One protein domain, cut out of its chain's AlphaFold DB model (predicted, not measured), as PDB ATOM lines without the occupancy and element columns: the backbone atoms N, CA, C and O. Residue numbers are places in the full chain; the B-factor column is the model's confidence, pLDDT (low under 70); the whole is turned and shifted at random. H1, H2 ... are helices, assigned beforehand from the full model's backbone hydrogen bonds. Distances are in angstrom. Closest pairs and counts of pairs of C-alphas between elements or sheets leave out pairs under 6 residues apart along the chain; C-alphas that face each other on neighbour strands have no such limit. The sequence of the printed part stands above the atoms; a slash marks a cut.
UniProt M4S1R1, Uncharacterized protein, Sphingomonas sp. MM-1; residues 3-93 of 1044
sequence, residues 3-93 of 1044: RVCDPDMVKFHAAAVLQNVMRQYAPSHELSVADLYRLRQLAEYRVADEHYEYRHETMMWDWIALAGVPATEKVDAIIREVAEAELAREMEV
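Overview. This is residues 3 to 93 of the 1044 residues of an uncharacterized protein of Sphingomonas sp. MM-1 (UniProt M4S1R1). Look for four helices set in a ring, each packed at a slant on the next: H1 on H2, H2 on H3, and H4 back on H1, with the thinner contact of H3 and H4 closing the ring. The two long helices, H1 and H4, cross on one side running opposite ways, while H2 leads away from H1 towards the shorter H3. You have 91 printed residues with four named helices, in the order H1, H2, H3, H4, and no named strand; the class is all helix. The whole is compact, with a radius of gyration of the C-alphas of 12.7 A, and rounded, spanning 34 by 30 by 22 A.

Along the chain. Begin at Arg 3 and go on to C-alpha 7 at (-130.474, 162.758, 117.058), where H1 begins; it covers residues 7 to 25 and is 27.9 A long. After a short link, find H2 at residues 33 to 47, starting from C-alpha 33 at (-141.194, 174.288, 119.905) and 21.0 A long. H3 follows at residues 56 to 66, 15.2 A long. H4 takes residues 75 to 93, 27.1 A long, and ends at C-alpha 93, (-123.507, 168.388, 114.608).

Arrangement. Start from H1, which touches H2 with residues 11 to 19 alone; their closest C-alphas, those of Ala 16 and Val 33, are 5.3 A apart. Their lines are only just about perpendicular, at 71 degrees. H2 touches H3, with the C-alphas of Ala 43 and Trp 63 closest at 5.1 A, at a steep tilt of 58 degrees, opposite ways. H4 touches H3 with residues 79 to 83 alone; the C-alphas of Met 60 and Ile 79 are closest at 6.4 A. These two run opposite ways at a steep tilt of 59 degrees. H4 touches H1 too, with the C-alphas of Ala 14 and Glu 86 closest at 5.2 A; they run opposite ways at 35.2 degrees, only just a steep tilt. H1 and H3 are near each other, and H2 and H4 are apart. In the backbones of H2, H3 and H4 every O i to N i+4 pair is within hydrogen-bond range; in H1 14 of 15 are.

Size, cuts and confidence. The C-alphas farthest apart are those of Pro 27 and His 51, at 37.7 A, while the first and last printed C-alphas, of Arg 3 and Val 93, are 5.6 A apart. The printed part has no cut, and the three links between helices are short. In this model the mean pLDDT of the printed part is 85.3; look at residues 25 to 28, of which 25 belongs to H1, for values under 70.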
ATOM      1  N   ARG A   3    -121.985 162.091 116.521       82.75
ATOM      2  CA  ARG A   3    -122.729 163.337 116.794       82.75
ATOM      3  C   ARG A   3    -122.226 164.031 118.061       82.75
ATOM      4  O   ARG A   3    -121.604 163.409 118.925       82.75
ATOM      5  N   VAL A   4    -122.475 165.333 118.169       77.56
ATOM      6  CA  VAL A   4    -122.254 166.120 119.402       77.56
ATOM      7  C   VAL A   4    -123.547 166.408 120.174       77.56
ATOM      8  O   VAL A   4    -123.535 167.211 121.100       77.56
ATOM      9  N   CYS A   5    -124.655 165.774 119.791       74.81
ATOM     10  CA  CYS A   5    -125.947 165.859 120.465       74.81
ATOM     11  C   CYS A   5    -126.791 164.609 120.177       74.81
ATOM     12  O   CYS A   5    -126.411 163.758 119.364       74.81
ATOM     13  N   ASP A   6    -127.955 164.528 120.819       84.12
ATOM     14  CA  ASP A   6    -128.946 163.490 120.549       84.12
ATOM     15  C   ASP A   6    -129.532 163.685 119.134       84.12
ATOM     16  O   ASP A   6    -129.694 164.833 118.710       84.12
ATOM     17  N   PRO A   7    -129.834 162.621 118.367       86.25
ATOM     18  CA  PRO A   7    -130.474 162.758 117.058       86.25
ATOM     19  C   PRO A   7    -131.785 163.556 117.093       86.25
ATOM     20  O   PRO A   7    -132.046 164.348 116.187       86.25
ATOM     21  N   ASP A   8    -132.589 163.415 118.148       89.00
ATOM     22  CA  ASP A   8    -133.858 164.131 118.265       89.00
ATOM     23  C   ASP A   8    -133.662 165.634 118.539       89.00
ATOM     24  O   ASP A   8    -134.546 166.429 118.217       89.00
ATOM     25  N   MET A   9    -132.479 166.074 118.993       83.44
ATOM     26  CA  MET A   9    -132.142 167.508 119.042       83.44
ATOM     27  C   MET A   9    -132.129 168.153 117.653       83.44
ATOM     28  O   MET A   9    -132.428 169.341 117.530       83.44
ATOM     29  N   VAL A  10    -131.795 167.400 116.598       88.62
ATOM     30  CA  VAL A  10    -131.820 167.912 115.216       88.62
ATOM     31  C   VAL A  10    -133.260 168.109 114.741       88.62
ATOM     32  O   VAL A  10    -133.594 169.146 114.166       88.62
ATOM     33  N   LYS A  11    -134.147 167.176 115.084       91.06
ATOM     34  CA  LYS A  11    -135.586 167.286 114.808       91.06
ATOM     35  C   LYS A  11    -136.239 168.409 115.621       91.06
ATOM     36  O   LYS A  11    -137.049 169.173 115.102       91.06
ATOM     37  N   PHE A  12    -135.871 168.546 116.895       86.12
ATOM     38  CA  PHE A  12    -136.319 169.643 117.755       86.12
ATOM     39  C   PHE A  12    -135.838 170.998 117.222       86.12
ATOM     40  O   PHE A  12    -136.573 171.983 117.243       86.12
ATOM     41  N   HIS A  13    -134.626 171.040 116.665       82.88
ATOM     42  CA  HIS A  13    -134.133 172.207 115.951       82.88
ATOM     43  C   HIS A  13    -135.000 172.548 114.725       82.88
ATOM     44  O   HIS A  13    -135.388 173.708 114.573       82.88
ATOM     45  N   ALA A  14    -135.376 171.566 113.902       89.56
ATOM     46  CA  ALA A  14    -136.301 171.789 112.791       89.56
ATOM     47  C   ALA A  14    -137.660 172.338 113.275       89.56
ATOM     48  O   ALA A  14    -138.244 173.209 112.633       89.56
ATOM     49  N   ALA A  15    -138.141 171.897 114.445       89.31
ATOM     50  CA  ALA A  15    -139.364 172.425 115.052       89.31
ATOM     51  C   ALA A  15    -139.233 173.907 115.451       89.31
ATOM     52  O   ALA A  15    -140.190 174.668 115.311       89.31
ATOM     53  N   ALA A  16    -138.050 174.339 115.900       80.38
ATOM     54  CA  ALA A  16    -137.778 175.747 116.194       80.38
ATOM     55  C   ALA A  16    -137.776 176.606 114.920       80.38
ATOM     56  O   ALA A  16    -138.327 177.707 114.915       80.38
ATOM     57  N   VAL A  17    -137.218 176.087 113.821       84.56
ATOM     58  CA  VAL A  17    -137.268 176.747 112.505       84.56
ATOM     59  C   VAL A  17    -138.711 176.859 112.021       84.56
ATOM     60  O   VAL A  17    -139.146 177.948 111.651       84.56
ATOM     61  N   LEU A  18    -139.492 175.779 112.122       87.25
ATOM     62  CA  LEU A  18    -140.915 175.803 111.790       87.25
ATOM     63  C   LEU A  18    -141.670 176.847 112.623       87.25
ATOM     64  O   LEU A  18    -142.483 177.580 112.071       87.25
ATOM     65  N   GLN A  19    -141.373 176.985 113.918       85.31
ATOM     66  CA  GLN A  19    -141.988 178.020 114.754       85.31
ATOM     67  C   GLN A  19    -141.698 179.434 114.228       85.31
ATOM     68  O   GLN A  19    -142.613 180.256 114.137       85.31
ATOM     69  N   ASN A  20    -140.444 179.723 113.870       75.94
ATOM     70  CA  ASN A  20    -140.047 181.019 113.316       75.94
ATOM     71  C   ASN A  20    -140.766 181.308 111.997       75.94
ATOM     72  O   ASN A  20    -141.332 182.388 111.825       75.94
ATOM     73  N   VAL A  21    -140.816 180.322 111.103       79.25
ATOM     74  CA  VAL A  21    -141.557 180.404 109.842       79.25
ATOM     75  C   VAL A  21    -143.041 180.665 110.116       79.25
ATOM     76  O   VAL A  21    -143.637 181.596 109.574       79.25
ATOM     77  N   MET A  22    -143.651 179.921 111.038       78.56
ATOM     78  CA  MET A  22    -145.050 180.109 111.420       78.56
ATOM     79  C   MET A  22    -145.333 181.495 111.999       78.56
ATOM     80  O   MET A  22    -146.385 182.049 111.701       78.56
ATOM     81  N   ARG A  23    -144.411 182.109 112.748       74.00
ATOM     82  CA  ARG A  23    -144.571 183.499 113.220       74.00
ATOM     83  C   ARG A  23    -144.665 184.501 112.068       74.00
ATOM     84  O   ARG A  23    -145.358 185.506 112.203       74.00
ATOM     85  N   GLN A  24    -144.024 184.224 110.932       70.81
ATOM     86  CA  GLN A  24    -144.109 185.068 109.737       70.81
ATOM     87  C   GLN A  24    -145.424 184.863 108.966       70.81
ATOM     88  O   GLN A  24    -146.000 185.827 108.461       70.81
ATOM     89  N   TYR A  25    -145.916 183.621 108.872       69.38
ATOM     90  CA  TYR A  25    -147.069 183.262 108.029       69.38
ATOM     91  C   TYR A  25    -148.415 183.185 108.768       69.38
ATOM     92  O   TYR A  25    -149.466 183.384 108.158       69.38
ATOM     93  N   ALA A  26    -148.393 182.913 110.070       69.00
ATOM     94  CA  ALA A  26    -149.544 182.807 110.960       69.00
ATOM     95  C   ALA A  26    -149.209 183.421 112.341       69.00
ATOM     96  O   ALA A  26    -149.064 182.694 113.325       69.00
ATOM     97  N   PRO A  27    -149.113 184.763 112.452       63.09
ATOM     98  CA  PRO A  27    -148.627 185.445 113.661       63.09
ATOM     99  C   PRO A  27    -149.456 185.188 114.929       63.09
ATOM    100  O   PRO A  27    -148.986 185.429 116.034       63.09
ATOM    101  N   SER A  28    -150.699 184.718 114.777       63.94
ATOM    102  CA  SER A  28    -151.619 184.386 115.873       63.94
ATOM    103  C   SER A  28    -151.463 182.956 116.409       63.94
ATOM    104  O   SER A  28    -152.322 182.485 117.146       63.94
ATOM    105  N   HIS A  29    -150.441 182.225 115.976       71.75
ATOM    106  CA  HIS A  29    -150.178 180.859 116.406       71.75
ATOM    107  C   HIS A  29    -149.530 180.796 117.801       71.75
ATOM    108  O   HIS A  29    -148.632 181.577 118.103       71.75
ATOM    109  N   GLU A  30    -149.933 179.819 118.620       74.94
ATOM    110  CA  GLU A  30    -149.493 179.688 120.020       74.94
ATOM    111  C   GLU A  30    -148.684 178.407 120.328       74.94
ATOM    112  O   GLU A  30    -148.351 178.187 121.491       74.94
ATOM    113  N   LEU A  31    -148.348 177.546 119.352       81.31
ATOM    114  CA  LEU A  31    -147.625 176.304 119.682       81.31
ATOM    115  C   LEU A  31    -146.164 176.584 120.057       81.31
ATOM    116  O   LEU A  31    -145.445 177.357 119.413       81.31
ATOM    117  N   SER A  32    -145.705 175.906 121.110       78.75
ATOM    118  CA  SER A  32    -144.299 175.915 121.505       78.75
ATOM    119  C   SER A  32    -143.450 175.032 120.579       78.75
ATOM    120  O   SER A  32    -143.969 174.161 119.880       78.75
ATOM    121  N   VAL A  33    -142.123 175.194 120.613       80.56
ATOM    122  CA  VAL A  33    -141.194 174.288 119.905       80.56
ATOM    123  C   VAL A  33    -141.406 172.833 120.340       80.56
ATOM    124  O   VAL A  33    -141.397 171.931 119.509       80.56
ATOM    125  N   ALA A  34    -141.668 172.607 121.632       81.19
ATOM    126  CA  ALA A  34    -141.964 171.280 122.161       81.19
ATOM    127  C   ALA A  34    -143.280 170.712 121.610       81.19
ATOM    128  O   ALA A  34    -143.351 169.522 121.319       81.19
ATOM    129  N   ASP A  35    -144.307 171.542 121.420       86.25
ATOM    130  CA  ASP A  35    -145.564 171.105 120.803       86.25
ATOM    131  C   ASP A  35    -145.372 170.774 119.324       86.25
ATOM    132  O   ASP A  35    -145.820 169.723 118.871       86.25
ATOM    133  N   LEU A  36    -144.638 171.607 118.582       90.06
ATOM    134  CA  LEU A  36    -144.291 171.337 117.184       90.06
ATOM    135  C   LEU A  36    -143.450 170.063 117.044       90.06
ATOM    136  O   LEU A  36    -143.686 169.280 116.126       90.06
ATOM    137  N   TYR A  37    -142.529 169.803 117.973       90.50
ATOM    138  CA  TYR A  37    -141.783 168.547 118.032       90.50
ATOM    139  C   TYR A  37    -142.688 167.341 118.351       90.50
ATOM    140  O   TYR A  37    -142.576 166.295 117.718       90.50
ATOM    141  N   ARG A  38    -143.656 167.469 119.265       91.31
ATOM    142  CA  ARG A  38    -144.645 166.399 119.507       91.31
ATOM    143  C   ARG A  38    -145.506 166.134 118.269       91.31
ATOM    144  O   ARG A  38    -145.801 164.982 117.961       91.31
ATOM    145  N   LEU A  39    -145.871 167.179 117.523       93.00
ATOM    146  CA  LEU A  39    -146.560 167.037 116.237       93.00
ATOM    147  C   LEU A  39    -145.670 166.384 115.171       93.00
ATOM    148  O   LEU A  39    -146.183 165.603 114.372       93.00
ATOM    149  N   ARG A  40    -144.352 166.630 115.184       93.56
ATOM    150  CA  ARG A  40    -143.378 165.915 114.340       93.56
ATOM    151  C   ARG A  40    -143.422 164.421 114.629       93.56
ATOM    152  O   ARG A  40    -143.536 163.642 113.693       93.56
ATOM    153  N   GLN A  41    -143.376 164.024 115.902       92.38
ATOM    154  CA  GLN A  41    -143.454 162.612 116.306       92.38
ATOM    155  C   GLN A  41    -144.786 161.970 115.893       92.38
ATOM    156  O   GLN A  41    -144.818 160.823 115.449       92.38
ATOM    157  N   LEU A  42    -145.892 162.717 115.989       91.56
ATOM    158  CA  LEU A  42    -147.188 162.260 115.493       91.56
ATOM    159  C   LEU A  42    -147.177 162.064 113.969       91.56
ATOM    160  O   LEU A  42    -147.723 161.071 113.491       91.56
ATOM    161  N   ALA A  43    -146.548 162.967 113.217       92.62
ATOM    162  CA  ALA A  43    -146.396 162.828 111.770       92.62
ATOM    163  C   ALA A  43    -145.569 161.585 111.409       92.62
ATOM    164  O   ALA A  43    -146.008 160.810 110.564       92.62
ATOM    165  N   GLU A  44    -144.437 161.344 112.093       92.38
ATOM    166  CA  GLU A  44    -143.636 160.111 111.938       92.38
ATOM    167  C   GLU A  44    -144.517 158.879 112.081       92.38
ATOM    168  O   GLU A  44    -144.558 158.039 111.190       92.38
ATOM    169  N   TYR A  45    -145.282 158.816 113.170       90.69
ATOM    170  CA  TYR A  45    -146.159 157.690 113.453       90.69
ATOM    171  C   TYR A  45    -147.236 157.476 112.381       90.69
ATOM    172  O   TYR A  45    -147.551 156.339 112.045       90.69
ATOM    173  N   ARG A  46    -147.821 158.555 111.846       89.94
ATOM    174  CA  ARG A  46    -148.923 158.468 110.873       89.94
ATOM    175  C   ARG A  46    -148.470 158.013 109.493       89.94
ATOM    176  O   ARG A  46    -149.270 157.397 108.789       89.94
ATOM    177  N   VAL A  47    -147.245 158.354 109.093       91.94
ATOM    178  CA  VAL A  47    -146.722 158.028 107.759       91.94
ATOM    179  C   VAL A  47    -145.808 156.803 107.742       91.94
ATOM    180  O   VAL A  47    -145.419 156.372 106.657       91.94
ATOM    181  N   ALA A  48    -145.451 156.271 108.912       88.44
ATOM    182  CA  ALA A  48    -144.592 155.107 109.021       88.44
ATOM    183  C   ALA A  48    -145.309 153.792 108.682       88.44
ATOM    184  O   ALA A  48    -146.522 153.654 108.852       88.44
ATOM    185  N   ASP A  49    -144.537 152.821 108.202       85.50
ATOM    186  CA  ASP A  49    -144.988 151.454 107.951       85.50
ATOM    187  C   ASP A  49    -144.976 150.573 109.221       85.50
ATOM    188  O   ASP A  49    -144.785 151.040 110.347       85.50
ATOM    189  N   GLU A  50    -145.192 149.264 109.053       81.62
ATOM    190  CA  GLU A  50    -145.189 148.285 110.151       81.62
ATOM    191  C   GLU A  50    -143.825 148.111 110.842       81.62
ATOM    192  O   GLU A  50    -143.756 147.587 111.958       81.62
ATOM    193  N   HIS A  51    -142.747 148.580 110.212       77.25
ATOM    194  CA  HIS A  51    -141.387 148.592 110.741       77.25
ATOM    195  C   HIS A  51    -140.968 149.971 111.268       77.25
ATOM    196  O   HIS A  51    -139.823 150.138 111.691       77.25
ATOM    197  N   TYR A  52    -141.910 150.917 111.340       81.75
ATOM    198  CA  TYR A  52    -141.694 152.296 111.773       81.75
ATOM    199  C   TYR A  52    -140.791 153.123 110.829       81.75
ATOM    200  O   TYR A  52    -140.234 154.141 111.246       81.75
ATOM    201  N   GLU A  53    -140.671 152.733 109.553       86.00
ATOM    202  CA  GLU A  53    -139.935 153.484 108.527       86.00
ATOM    203  C   GLU A  53    -140.861 154.402 107.726       86.00
ATOM    204  O   GLU A  53    -141.997 154.055 107.407       86.00
ATOM    205  N   TYR A  54    -140.368 155.587 107.366       90.75
ATOM    206  CA  TYR A  54    -141.123 156.577 106.602       90.75
ATOM    207  C   TYR A  54    -140.230 157.345 105.627       90.75
ATOM    208  O   TYR A  54    -139.023 157.486 105.823       90.75
ATOM    209  N   ARG A  55    -140.844 157.920 104.586       90.69
ATOM    210  CA  ARG A  55    -140.161 158.859 103.684       90.69
ATOM    211  C   ARG A  55    -140.176 160.261 104.288       90.69
ATOM    212  O   ARG A  55    -141.250 160.782 104.595       90.69
ATOM    213  N   HIS A  56    -139.000 160.879 104.412       91.38
ATOM    214  CA  HIS A  56    -138.826 162.219 104.997       91.38
ATOM    215  C   HIS A  56    -139.734 163.274 104.352       91.38
ATOM    216  O   HIS A  56    -140.415 164.011 105.056       91.38
ATOM    217  N   GLU A  57    -139.840 163.286 103.022       89.25
ATOM    218  CA  GLU A  57    -140.705 164.232 102.304       89.25
ATOM    219  C   GLU A  57    -142.185 164.072 102.685       89.25
ATOM    220  O   GLU A  57    -142.849 165.055 103.010       89.25
ATOM    221  N   THR A  58    -142.701 162.839 102.707       91.44
ATOM    222  CA  THR A  58    -144.098 162.550 103.074       91.44
ATOM    223  C   THR A  58    -144.395 162.961 104.511       91.44
ATOM    224  O   THR A  58    -145.449 163.528 104.794       91.44
ATOM    225  N   MET A  59    -143.452 162.702 105.417       94.31
ATOM    226  CA  MET A  59    -143.568 163.133 106.802       94.31
ATOM    227  C   MET A  59    -143.615 164.663 106.906       94.31
ATOM    228  O   MET A  59    -144.469 165.177 107.626       94.31
ATOM    229  N   MET A  60    -142.739 165.390 106.197       93.75
ATOM    230  CA  MET A  60    -142.684 166.859 106.262       93.75
ATOM    231  C   MET A  60    -144.030 167.486 105.893       93.75
ATOM    232  O   MET A  60    -144.491 168.409 106.565       93.75
ATOM    233  N   TRP A  61    -144.685 166.941 104.864       92.69
ATOM    234  CA  TRP A  61    -146.034 167.339 104.469       92.69
ATOM    235  C   TRP A  61    -147.063 167.136 105.586       92.69
ATOM    236  O   TRP A  61    -147.808 168.069 105.894       92.69
ATOM    237  N   ASP A  62    -147.112 165.950 106.207       93.06
ATOM    238  CA  ASP A  62    -148.074 165.677 107.287       93.06
ATOM    239  C   ASP A  62    -147.777 166.525 108.532       93.06
ATOM    240  O   ASP A  62    -148.695 167.059 109.153       93.06
ATOM    241  N   TRP A  63    -146.499 166.729 108.857       94.88
ATOM    242  CA  TRP A  63    -146.077 167.545 109.991       94.88
ATOM    243  C   TRP A  63    -146.486 169.013 109.843       94.88
ATOM    244  O   TRP A  63    -147.088 169.582 110.755       94.88
ATOM    245  N   ILE A  64    -146.216 169.621 108.685       92.19
ATOM    246  CA  ILE A  64    -146.567 171.021 108.416       92.19
ATOM    247  C   ILE A  64    -148.090 171.209 108.366       92.19
ATOM    248  O   ILE A  64    -148.602 172.216 108.863       92.19
ATOM    249  N   ALA A  65    -148.832 170.215 107.868       89.31
ATOM    250  CA  ALA A  65    -150.290 170.210 107.939       89.31
ATOM    251  C   ALA A  65    -150.802 170.133 109.392       89.31
ATOM    252  O   ALA A  65    -151.683 170.907 109.773       89.31
ATOM    253  N   LEU A  66    -150.232 169.252 110.224       91.19
ATOM    254  CA  LEU A  66    -150.573 169.119 111.647       91.19
ATOM    255  C   LEU A  66    -150.262 170.385 112.453       91.19
ATOM    256  O   LEU A  66    -151.006 170.722 113.372       91.19
ATOM    257  N   ALA A  67    -149.198 171.105 112.094       89.62
ATOM    258  CA  ALA A  67    -148.853 172.388 112.698       89.62
ATOM    259  C   ALA A  67    -149.882 173.495 112.388       89.62
ATOM    260  O   ALA A  67    -149.875 174.538 113.035       89.62
ATOM    261  N   GLY A  68    -150.802 173.275 111.440       86.12
ATOM    262  CA  GLY A  68    -151.848 174.232 111.078       86.12
ATOM    263  C   GLY A  68    -151.421 175.241 110.013       86.12
ATOM    264  O   GLY A  68    -152.064 176.281 109.867       86.12
ATOM    265  N   VAL A  69    -150.352 174.955 109.261       82.00
ATOM    266  CA  VAL A  69    -149.953 175.774 108.111       82.00
ATOM    267  C   VAL A  69    -150.935 175.514 106.955       82.00
ATOM    268  O   VAL A  69    -151.072 174.370 106.516       82.00
ATOM    269  N   PRO A  70    -151.645 176.536 106.436       72.44
ATOM    270  CA  PRO A  70    -152.642 176.333 105.389       72.44
ATOM    271  C   PRO A  70    -152.002 175.885 104.072       72.44
ATOM    272  O   PRO A  70    -151.018 176.485 103.636       72.44
ATOM    273  N   ALA A  71    -152.616 174.905 103.396       74.62
ATOM    274  CA  ALA A  71    -152.247 174.454 102.051       74.62
ATOM    275  C   ALA A  71    -152.388 175.596 101.023       74.62
ATOM    276  O   ALA A  71    -153.443 175.810 100.431       74.62
ATOM    277  N   THR A  72    -151.315 176.364 100.861       78.12
ATOM    278  CA  THR A  72    -151.190 177.545  99.997       78.12
ATOM    279  C   THR A  72    -149.995 177.371  99.063       78.12
ATOM    280  O   THR A  72    -149.165 176.490  99.280       78.12
ATOM    281  N   GLU A  73    -149.845 178.246  98.064       72.00
ATOM    282  CA  GLU A  73    -148.704 178.237  97.125       72.00
ATOM    283  C   GLU A  73    -147.324 178.351  97.813       72.00
ATOM    284  O   GLU A  73    -146.298 178.125  97.179       72.00
ATOM    285  N   LYS A  74    -147.278 178.699  99.107       79.44
ATOM    286  CA  LYS A  74    -146.039 178.842  99.883       79.44
ATOM    287  C   LYS A  74    -145.642 177.599 100.681       79.44
ATOM    288  O   LYS A  74    -144.536 177.573 101.211       79.44
ATOM    289  N   VAL A  75    -146.496 176.576 100.780       85.88
ATOM    290  CA  VAL A  75    -146.206 175.394 101.615       85.88
ATOM    291  C   VAL A  75    -144.973 174.640 101.127       85.88
ATOM    292  O   VAL A  75    -144.143 174.260 101.945       85.88
ATOM    293  N   ASP A  76    -144.780 174.530  99.811       87.00
ATOM    294  CA  ASP A  76    -143.572 173.931  99.230       87.00
ATOM    295  C   ASP A  76    -142.287 174.662  99.646       87.00
ATOM    296  O   ASP A  76    -141.244 174.037  99.848       87.00
ATOM    297  N   ALA A  77    -142.348 175.993  99.776       86.00
ATOM    298  CA  ALA A  77    -141.213 176.798 100.214       86.00
ATOM    299  C   ALA A  77    -140.915 176.571 101.703       86.00
ATOM    300  O   ALA A  77    -139.758 176.376 102.057       86.00
ATOM    301  N   ILE A  78    -141.955 176.507 102.541       87.69
ATOM    302  CA  ILE A  78    -141.833 176.228 103.981       87.69
ATOM    303  C   ILE A  78    -141.247 174.830 104.217       87.69
ATOM    304  O   ILE A  78    -140.309 174.682 104.995       87.69
ATOM    305  N   ILE A  79    -141.759 173.809 103.518       91.19
ATOM    306  CA  ILE A  79    -141.230 172.438 103.589       91.19
ATOM    307  C   ILE A  79    -139.747 172.427 103.234       91.19
ATOM    308  O   ILE A  79    -138.946 171.824 103.947       91.19
ATOM    309  N   ARG A  80    -139.375 173.103 102.142       90.31
ATOM    310  CA  ARG A  80    -137.985 173.167 101.692       90.31
ATOM    311  C   ARG A  80    -137.090 173.842 102.725       90.31
ATOM    312  O   ARG A  80    -136.044 173.293 103.037       90.31
ATOM    313  N   GLU A  81    -137.515 174.976 103.268       88.38
ATOM    314  CA  GLU A  81    -136.768 175.730 104.277       88.38
ATOM    315  C   GLU A  81    -136.525 174.898 105.546       88.38
ATOM    316  O   GLU A  81    -135.386 174.760 105.992       88.38
ATOM    317  N   VAL A  82    -137.570 174.261 106.085       91.19
ATOM    318  CA  VAL A  82    -137.461 173.423 107.291       91.19
ATOM    319  C   VAL A  82    -136.604 172.177 107.030       91.19
ATOM    320  O   VAL A  82    -135.762 171.825 107.857       91.19
ATOM    321  N   ALA A  83    -136.762 171.527 105.871       92.19
ATOM    322  CA  ALA A  83    -135.977 170.349 105.503       92.19
ATOM    323  C   ALA A  83    -134.496 170.672 105.236       92.19
ATOM    324  O   ALA A  83    -133.616 169.885 105.593       92.19
ATOM    325  N   GLU A  84    -134.201 171.819 104.618       91.12
ATOM    326  CA  GLU A  84    -132.831 172.300 104.419       91.12
ATOM    327  C   GLU A  84    -132.173 172.657 105.754       91.12
ATOM    328  O   GLU A  84    -131.007 172.315 105.954       91.12
ATOM    329  N   ALA A  85    -132.916 173.253 106.690       87.69
ATOM    330  CA  ALA A  85    -132.417 173.537 108.030       87.69
ATOM    331  C   ALA A  85    -132.125 172.259 108.840       87.69
ATOM    332  O   ALA A  85    -131.080 172.174 109.486       87.69
ATOM    333  N   GLU A  86    -132.991 171.238 108.771       92.56
ATOM    334  CA  GLU A  86    -132.752 169.938 109.420       92.56
ATOM    335  C   GLU A  86    -131.492 169.255 108.858       92.56
ATOM    336  O   GLU A  86    -130.633 168.805 109.619       92.56
ATOM    337  N   LEU A  87    -131.323 169.258 107.528       93.31
ATOM    338  CA  LEU A  87    -130.130 168.719 106.869       93.31
ATOM    339  C   LEU A  87    -128.858 169.491 107.245       93.31
ATOM    340  O   LEU A  87    -127.841 168.881 107.579       93.31
ATOM    341  N   ALA A  88    -128.903 170.823 107.184       90.00
ATOM    342  CA  ALA A  88    -127.771 171.671 107.545       90.00
ATOM    343  C   ALA A  88    -127.360 171.442 109.002       90.00
ATOM    344  O   ALA A  88    -126.168 171.394 109.315       90.00
ATOM    345  N   ARG A  89    -128.338 171.231 109.891       86.81
ATOM    346  CA  ARG A  89    -128.068 170.927 111.292       86.81
ATOM    347  C   ARG A  89    -127.434 169.557 111.480       86.81
ATOM    348  O   ARG A  89    -126.494 169.469 112.263       86.81
ATOM    349  N   GLU A  90    -127.885 168.519 110.773       92.38
ATOM    350  CA  GLU A  90    -127.196 167.218 110.780       92.38
ATOM    351  C   GLU A  90    -125.728 167.370 110.366       92.38
ATOM    352  O   GLU A  90    -124.849 166.827 111.032       92.38
ATOM    353  N   MET A  91    -125.439 168.146 109.317       90.81
ATOM    354  CA  MET A  91    -124.063 168.403 108.871       90.81
ATOM    355  C   MET A  91    -123.232 169.115 109.952       90.81
ATOM    356  O   MET A  91    -122.097 168.720 110.196       90.81
ATOM    357  N   GLU A  92    -123.811 170.107 110.639       85.75
ATOM    358  CA  GLU A  92    -123.142 170.898 111.685       85.75
ATOM    359  C   GLU A  92    -122.801 170.078 112.943       85.75
ATOM    360  O   GLU A  92    -121.762 170.297 113.564       85.75
ATOM    361  N   VAL A  93    -123.679 169.153 113.353       83.25
ATOM    362  CA  VAL A  93    -123.507 168.388 114.608       83.25
ATOM    363  C   VAL A  93    -122.816 167.046 114.422       83.25
ATOM    364  O   VAL A  93    -122.487 166.376 115.408       83.25
TER     365      VAL A  93